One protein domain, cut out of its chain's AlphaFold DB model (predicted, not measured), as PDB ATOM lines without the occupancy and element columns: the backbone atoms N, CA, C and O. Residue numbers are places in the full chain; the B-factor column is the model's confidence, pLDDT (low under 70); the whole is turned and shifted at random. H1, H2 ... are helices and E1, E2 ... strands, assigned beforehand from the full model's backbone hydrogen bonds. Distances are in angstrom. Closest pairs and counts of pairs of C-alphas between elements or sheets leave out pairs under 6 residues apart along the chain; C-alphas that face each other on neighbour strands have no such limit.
ATOM      1  N   GLU A  40     227.753 201.346 223.985       56.03
ATOM      2  CA  GLU A  40     227.063 201.528 222.702       56.03
ATOM      3  C   GLU A  40     227.621 202.735 221.930       56.03
ATOM      4  O   GLU A  40     226.890 203.632 221.523       56.03
ATOM      5  N   LEU A  41     228.942 202.826 221.765       64.88
ATOM      6  CA  LEU A  41     229.539 203.962 221.051       64.88
ATOM      7  C   LEU A  41     229.619 203.756 219.539       64.88
ATOM      8  O   LEU A  41     229.683 204.741 218.808       64.88
ATOM      9  N   LEU A  42     229.614 202.510 219.061       68.44
ATOM     10  CA  LEU A  42     229.703 202.175 217.643       68.44
ATOM     11  C   LEU A  42     228.495 201.347 217.214       68.44
ATOM     12  O   LEU A  42     228.138 200.370 217.861       68.44
ATOM     13  N   VAL A  43     227.903 201.723 216.086       69.12
ATOM     14  CA  VAL A  43     226.917 200.924 215.365       69.12
ATOM     15  C   VAL A  43     227.566 200.440 214.087       69.12
ATOM     16  O   VAL A  43     228.045 201.242 213.283       69.12
ATOM     17  N   TRP A  44     227.546 199.126 213.904       73.06
ATOM     18  CA  TRP A  44     228.111 198.458 212.748       73.06
ATOM     19  C   TRP A  44     227.052 197.538 212.140       73.06
ATOM     20  O   TRP A  44     226.717 196.518 212.741       73.06
ATOM     21  N   PRO A  45     226.487 197.874 210.971       60.94
ATOM     22  CA  PRO A  45     225.712 196.902 210.215       60.94
ATOM     23  C   PRO A  45     226.688 195.870 209.639       60.94
ATOM     24  O   PRO A  45     227.514 196.211 208.796       60.94
ATOM     25  N   ALA A  46     226.642 194.636 210.135       57.03
ATOM     26  CA  ALA A  46     227.408 193.519 209.595       57.03
ATOM     27  C   ALA A  46     226.458 192.605 208.795       57.03
ATOM     28  O   ALA A  46     225.403 192.255 209.322       57.03
ATOM     29  N   PRO A  47     226.784 192.241 207.540       60.66
ATOM     30  CA  PRO A  47     227.924 192.714 206.754       60.66
ATOM     31  C   PRO A  47     227.728 194.171 206.308       60.66
ATOM     32  O   PRO A  47     226.629 194.587 205.940       60.66
ATOM     33  N   GLY A  48     228.802 194.953 206.294       63.69
ATOM     34  CA  GLY A  48     228.744 196.349 205.872       63.69
ATOM     35  C   GLY A  48     230.130 196.936 205.691       63.69
ATOM     36  O   GLY A  48     231.104 196.464 206.278       63.69
ATOM     37  N   SER A  49     230.220 197.952 204.840       79.38
ATOM     38  CA  SER A  49     231.481 198.630 204.576       79.38
ATOM     39  C   SER A  49     231.884 199.491 205.773       79.38
ATOM     40  O   SER A  49     231.051 199.908 206.579       79.38
ATOM     41  N   LEU A  50     233.160 199.872 205.843       83.75
ATOM     42  CA  LEU A  50     233.651 200.841 206.828       83.75
ATOM     43  C   LEU A  50     232.874 202.180 206.801       83.75
ATOM     44  O   LEU A  50     232.872 202.906 207.794       83.75
ATOM     45  N   ARG A  51     232.195 202.512 205.688       83.88
ATOM     46  CA  ARG A  51     231.329 203.702 205.560       83.88
ATOM     47  C   ARG A  51     230.058 203.609 206.387       83.88
ATOM     48  O   ARG A  51     229.501 204.638 206.762       83.88
ATOM     49  N   ASP A  52     229.600 202.390 206.622       81.31
ATOM     50  CA  ASP A  52     228.339 202.124 207.293       81.31
ATOM     51  C   ASP A  52     228.509 202.103 208.818       81.31
ATOM     52  O   ASP A  52     227.524 202.156 209.556       81.31
ATOM     53  N   ILE A  53     229.760 202.096 209.295       84.31
ATOM     54  CA  ILE A  53     230.090 202.198 210.713       84.31
ATOM     55  C   ILE A  53     229.875 203.632 211.182       84.31
ATOM     56  O   ILE A  53     230.466 204.592 210.671       84.31
ATOM     57  N   ALA A  54     229.043 203.773 212.207       83.12
ATOM     58  CA  ALA A  54     228.702 205.056 212.784       83.12
ATOM     59  C   ALA A  54     229.002 205.091 214.280       83.12
ATOM     60  O   ALA A  54     228.887 204.095 214.984       83.12
ATOM     61  N   VAL A  55     229.361 206.269 214.768       82.94
ATOM     62  CA  VAL A  55     229.533 206.576 216.181       82.94
ATOM     63  C   VAL A  55     228.229 207.160 216.703       82.94
ATOM     64  O   VAL A  55     227.697 208.102 216.108       82.94
ATOM     65  N   LEU A  56     227.704 206.622 217.799       76.50
ATOM     66  CA  LEU A  56     226.520 207.178 218.444       76.50
ATOM     67  C   LEU A  56     226.882 208.432 219.240       76.50
ATOM     68  O   LEU A  56     227.847 208.455 220.001       76.50
ATOM     69  N   ASP A  57     226.085 209.485 219.059       69.94
ATOM     70  CA  ASP A  57     226.183 210.690 219.878       69.94
ATOM     71  C   ASP A  57     225.388 210.484 221.171       69.94
ATOM     72  O   ASP A  57     224.161 210.613 221.203       69.94
ATOM     73  N   THR A  58     226.103 210.141 222.242       66.44
ATOM     74  CA  THR A  58     225.533 209.885 223.570       66.44
ATOM     75  C   THR A  58     225.358 211.155 224.406       66.44
ATOM     76  O   THR A  58     224.861 211.084 225.528       66.44
ATOM     77  N   ALA A  59     225.700 212.340 223.880       65.00
ATOM     78  CA  ALA A  59     225.544 213.604 224.606       65.00
ATOM     79  C   ALA A  59     224.072 214.065 224.726       65.00
ATOM     80  O   ALA A  59     223.786 215.050 225.413       65.00
ATOM     81  N   GLY A  60     223.138 213.388 224.046       60.88
ATOM     82  CA  GLY A  60     221.703 213.687 224.032       60.88
ATOM     83  C   GLY A  60     220.822 212.602 224.664       60.88
ATOM     84  O   GLY A  60     221.288 211.690 225.338       60.88
ATOM     85  N   LEU A  61     219.506 212.698 224.442       58.53
ATOM     86  CA  LEU A  61     218.564 211.643 224.829       58.53
ATOM     87  C   LEU A  61     218.825 210.382 223.988       58.53
ATOM     88  O   LEU A  61     218.938 210.482 222.768       58.53
ATOM     89  N   ALA A  62     218.835 209.200 224.614       57.56
ATOM     90  CA  ALA A  62     219.108 207.922 223.943       57.56
ATOM     91  C   ALA A  62     218.223 207.680 222.701       57.56
ATOM     92  O   ALA A  62     218.700 207.209 221.673       57.56
ATOM     93  N   ALA A  63     216.952 208.101 222.752       58.16
ATOM     94  CA  ALA A  63     216.013 208.002 221.631       58.16
ATOM     95  C   ALA A  63     216.437 208.804 220.379       58.16
ATOM     96  O   ALA A  63     215.957 208.532 219.281       58.16
ATOM     97  N   GLU A  64     217.327 209.789 220.528       63.03
ATOM     98  CA  GLU A  64     217.832 210.637 219.443       63.03
ATOM     99  C   GLU A  64     219.270 210.288 219.029       63.03
ATOM    100  O   GLU A  64     219.718 210.739 217.972       63.03
ATOM    101  N   ALA A  65     219.986 209.473 219.811       64.12
ATOM    102  CA  ALA A  65     221.392 209.132 219.575       64.12
ATOM    103  C   ALA A  65     221.607 208.493 218.191       64.12
ATOM    104  O   ALA A  65     222.520 208.870 217.456       64.12
ATOM    105  N   PHE A  66     220.698 207.604 217.776       65.06
ATOM    106  CA  PHE A  66     220.750 206.960 216.458       65.06
ATOM    107  C   PHE A  66     220.521 207.941 215.296       65.06
ATOM    108  O   PHE A  66     221.119 207.811 214.222       65.06
ATOM    109  N   ALA A  67     219.662 208.946 215.497       67.69
ATOM    110  CA  ALA A  67     219.396 209.987 214.505       67.69
ATOM    111  C   ALA A  67     220.570 210.972 214.367       67.69
ATOM    112  O   ALA A  67     220.735 211.580 213.311       67.69
ATOM    113  N   ARG A  68     221.394 211.104 215.412       68.06
ATOM    114  CA  ARG A  68     222.562 211.997 215.480       68.06
ATOM    115  C   ARG A  68     223.897 211.288 215.245       68.06
ATOM    116  O   ARG A  68     224.950 211.869 215.499       68.06
ATOM    117  N   ARG A  69     223.862 210.042 214.768       78.69
ATOM    118  CA  ARG A  69     225.067 209.248 214.524       78.69
ATOM    119  C   ARG A  69     226.040 209.972 213.591       78.69
ATOM    120  O   ARG A  69     225.637 210.590 212.603       78.69
ATOM    121  N   GLN A  70     227.322 209.874 213.903       84.56
ATOM    122  CA  GLN A  70     228.408 210.470 213.133       84.56
ATOM    123  C   GLN A  70     229.178 209.376 212.394       84.56
ATOM    124  O   GLN A  70     229.261 208.259 212.894       84.56
ATOM    125  N   PRO A  71     229.748 209.641 211.213       87.50
ATOM    126  CA  PRO A  71     230.544 208.635 210.520       87.50
ATOM    127  C   PRO A  71     231.797 208.278 211.330       87.50
ATOM    128  O   PRO A  71     232.472 209.162 211.862       87.50
ATOM    129  N   PHE A  72     232.135 206.988 211.392       89.50
ATOM    130  CA  PHE A  72     233.379 206.540 212.024       89.50
ATOM    131  C   PHE A  72     234.618 206.965 211.228       89.50
ATOM    132  O   PHE A  72     235.632 207.355 211.810       89.50
ATOM    133  N   ALA A  73     234.525 206.932 209.900       91.50
ATOM    134  CA  ALA A  73     235.566 207.377 208.985       91.50
ATOM    135  C   ALA A  73     234.995 208.323 207.921       91.50
ATOM    136  O   ALA A  73     233.864 208.168 207.461       91.50
ATOM    137  N   SER A  74     235.792 209.309 207.515       91.00
ATOM    138  CA  SER A  74     235.521 210.148 206.345       91.00
ATOM    139  C   SER A  74     236.345 209.657 205.165       91.00
ATOM    140  O   SER A  74     237.487 209.238 205.333       91.00
ATOM    141  N   PHE A  75     235.798 209.757 203.959       91.50
ATOM    142  CA  PHE A  75     236.383 209.155 202.764       91.50
ATOM    143  C   PHE A  75     236.702 210.213 201.715       91.50
ATOM    144  O   PHE A  75     235.930 211.152 201.510       91.50
ATOM    145  N   GLY A  76     237.851 210.052 201.066       87.12
ATOM    146  CA  GLY A  76     238.302 210.922 199.987       87.12
ATOM    147  C   GLY A  76     237.865 210.435 198.602       87.12
ATOM    148  O   GLY A  76     237.178 209.416 198.472       87.12
ATOM    149  N   PRO A  77     238.281 211.139 197.536       75.12
ATOM    150  CA  PRO A  77     238.191 210.606 196.182       75.12
ATOM    151  C   PRO A  77     239.092 209.366 196.068       75.12
ATOM    152  O   PRO A  77     240.296 209.467 196.274       75.12
ATOM    153  N   GLY A  78     238.506 208.205 195.762       79.00
ATOM    154  CA  GLY A  78     239.216 206.917 195.718       79.00
ATOM    155  C   GLY A  78     238.758 205.895 196.759       79.00
ATOM    156  O   GLY A  78     239.277 204.791 196.771       79.00
ATOM    157  N   ASP A  79     237.769 206.241 197.585       77.56
ATOM    158  CA  ASP A  79     237.137 205.327 198.550       77.56
ATOM    159  C   ASP A  79     238.030 204.874 199.718       77.56
ATOM    160  O   ASP A  79     237.647 204.027 200.518       77.56
ATOM    161  N   GLU A  80     239.191 205.508 199.887       83.25
ATOM    162  CA  GLU A  80     240.054 205.297 201.044       83.25
ATOM    163  C   GLU A  80     239.670 206.225 202.218       83.25
ATOM    164  O   GLU A  80     239.320 207.402 202.002       83.25
ATOM    165  N   PRO A  81     239.756 205.739 203.473       86.56
ATOM    166  CA  PRO A  81     239.597 206.569 204.662       86.56
ATOM    167  C   PRO A  81     240.641 207.692 204.698       86.56
ATOM    168  O   PRO A  81     241.845 207.446 204.701       86.56
ATOM    169  N   THR A  82     240.186 208.941 204.766       89.06
ATOM    170  CA  THR A  82     241.052 210.130 204.869       89.06
ATOM    171  C   THR A  82     241.176 210.650 206.296       89.06
ATOM    172  O   THR A  82     242.195 211.242 206.651       89.06
ATOM    173  N   SER A  83     240.162 210.436 207.132       91.88
ATOM    174  CA  SER A  83     240.196 210.772 208.555       91.88
ATOM    175  C   SER A  83     239.254 209.875 209.355       91.88
ATOM    176  O   SER A  83     238.304 209.315 208.810       91.88
ATOM    177  N   PHE A  84     239.516 209.748 210.656       90.81
ATOM    178  CA  PHE A  84     238.706 208.957 211.582       90.81
ATOM    179  C   PHE A  84     238.090 209.842 212.660       90.81
ATOM    180  O   PHE A  84     238.658 210.870 213.041       90.81
ATOM    181  N   HIS A  85     236.941 209.417 213.180       90.75
ATOM    182  CA  HIS A  85     236.319 210.020 214.348       90.75
ATOM    183  C   HIS A  85     237.281 209.955 215.554       90.75
ATOM    184  O   HIS A  85     237.977 208.946 215.714       90.75
ATOM    185  N   PRO A  86     237.325 210.970 216.446       88.12
ATOM    186  CA  PRO A  86     238.260 211.006 217.578       88.12
ATOM    187  C   PRO A  86     238.261 209.748 218.458       88.12
ATOM    188  O   PRO A  86     239.305 209.355 218.979       88.12
ATOM    189  N   ILE A  87     237.109 209.082 218.565       85.19
ATOM    190  CA  ILE A  87     236.952 207.823 219.306       85.19
ATOM    191  C   ILE A  87     237.899 206.711 218.818       85.19
ATOM    192  O   ILE A  87     238.347 205.897 219.616       85.19
ATOM    193  N   ALA A  88     238.290 206.709 217.539       87.19
ATOM    194  CA  ALA A  88     239.184 205.703 216.965       87.19
ATOM    195  C   ALA A  88     240.580 205.683 217.618       87.19
ATOM    196  O   ALA A  88     241.308 204.693 217.507       87.19
ATOM    197  N   SER A  89     240.965 206.768 218.301       86.62
ATOM    198  CA  SER A  89     242.236 206.875 219.029       86.62
ATOM    199  C   SER A  89     242.168 206.359 220.470       86.62
ATOM    200  O   SER A  89     243.211 206.240 221.116       86.62
ATOM    201  N   LEU A  90     240.972 206.062 220.989       85.62
ATOM    202  CA  LEU A  90     240.820 205.507 222.331       85.62
ATOM    203  C   LEU A  90     241.359 204.069 222.385       85.62
ATOM    204  O   LEU A  90     241.309 203.363 221.371       85.62
TER     205      LEU A  90
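AT A GLANCE: This is residues 40 to 90 of the 212 residues of an uncharacterized protein of Colletotrichum salicis (UniProt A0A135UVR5). With little regular structure, the domain is mostly loops, drawn out between the small helix H1 at one end and the tip of the hairpin E1 and E2 at the other; H2 follows the hairpin, and residues 40 to 61 make a loop tied in by short pairings. The printed part has 51 residues, 15 in named elements ordered H1, E1, E2, H2, mixed in class, with one antiparallel sheet, E1 - E2. It is elongated, 36 by 23 by 18 A, and only just compact, close to loose, with a radius of gyration of the C-alphas of 11.5 A.

IN THESE COORDINATES: E1 is residues 73 to 75, from C-alpha 73 at (235.566, 207.377, 208.985), and E2 is residues 81 to 84, 7.4 A long. H2 is residues 86 to 89, ending at (242.236, 206.875, 219.029), and H1 is residues 62 to 65.

HOW THE PARTS SIT: E1 and E2 form an antiparallel hairpin at 152 degrees, with N 74 and O 83 within hydrogen-bond range at 2.8 A. Residues 54 to 55 pair antiparallel with 42 to 43 and with 70 to 71. H1 is apart from E2 and H2. Both helices are too short for an O i to N i+4 pair; each has its one O i to N i+3 pair within range.

THE WHOLE: The C-alphas farthest apart, of Leu 61 and Gly 78, are 36.0 A apart. The printed part has no cut, and no link between named elements is long. pLDDT is under 70 at residues 40 to 43, 45 to 48 and 57 to 68.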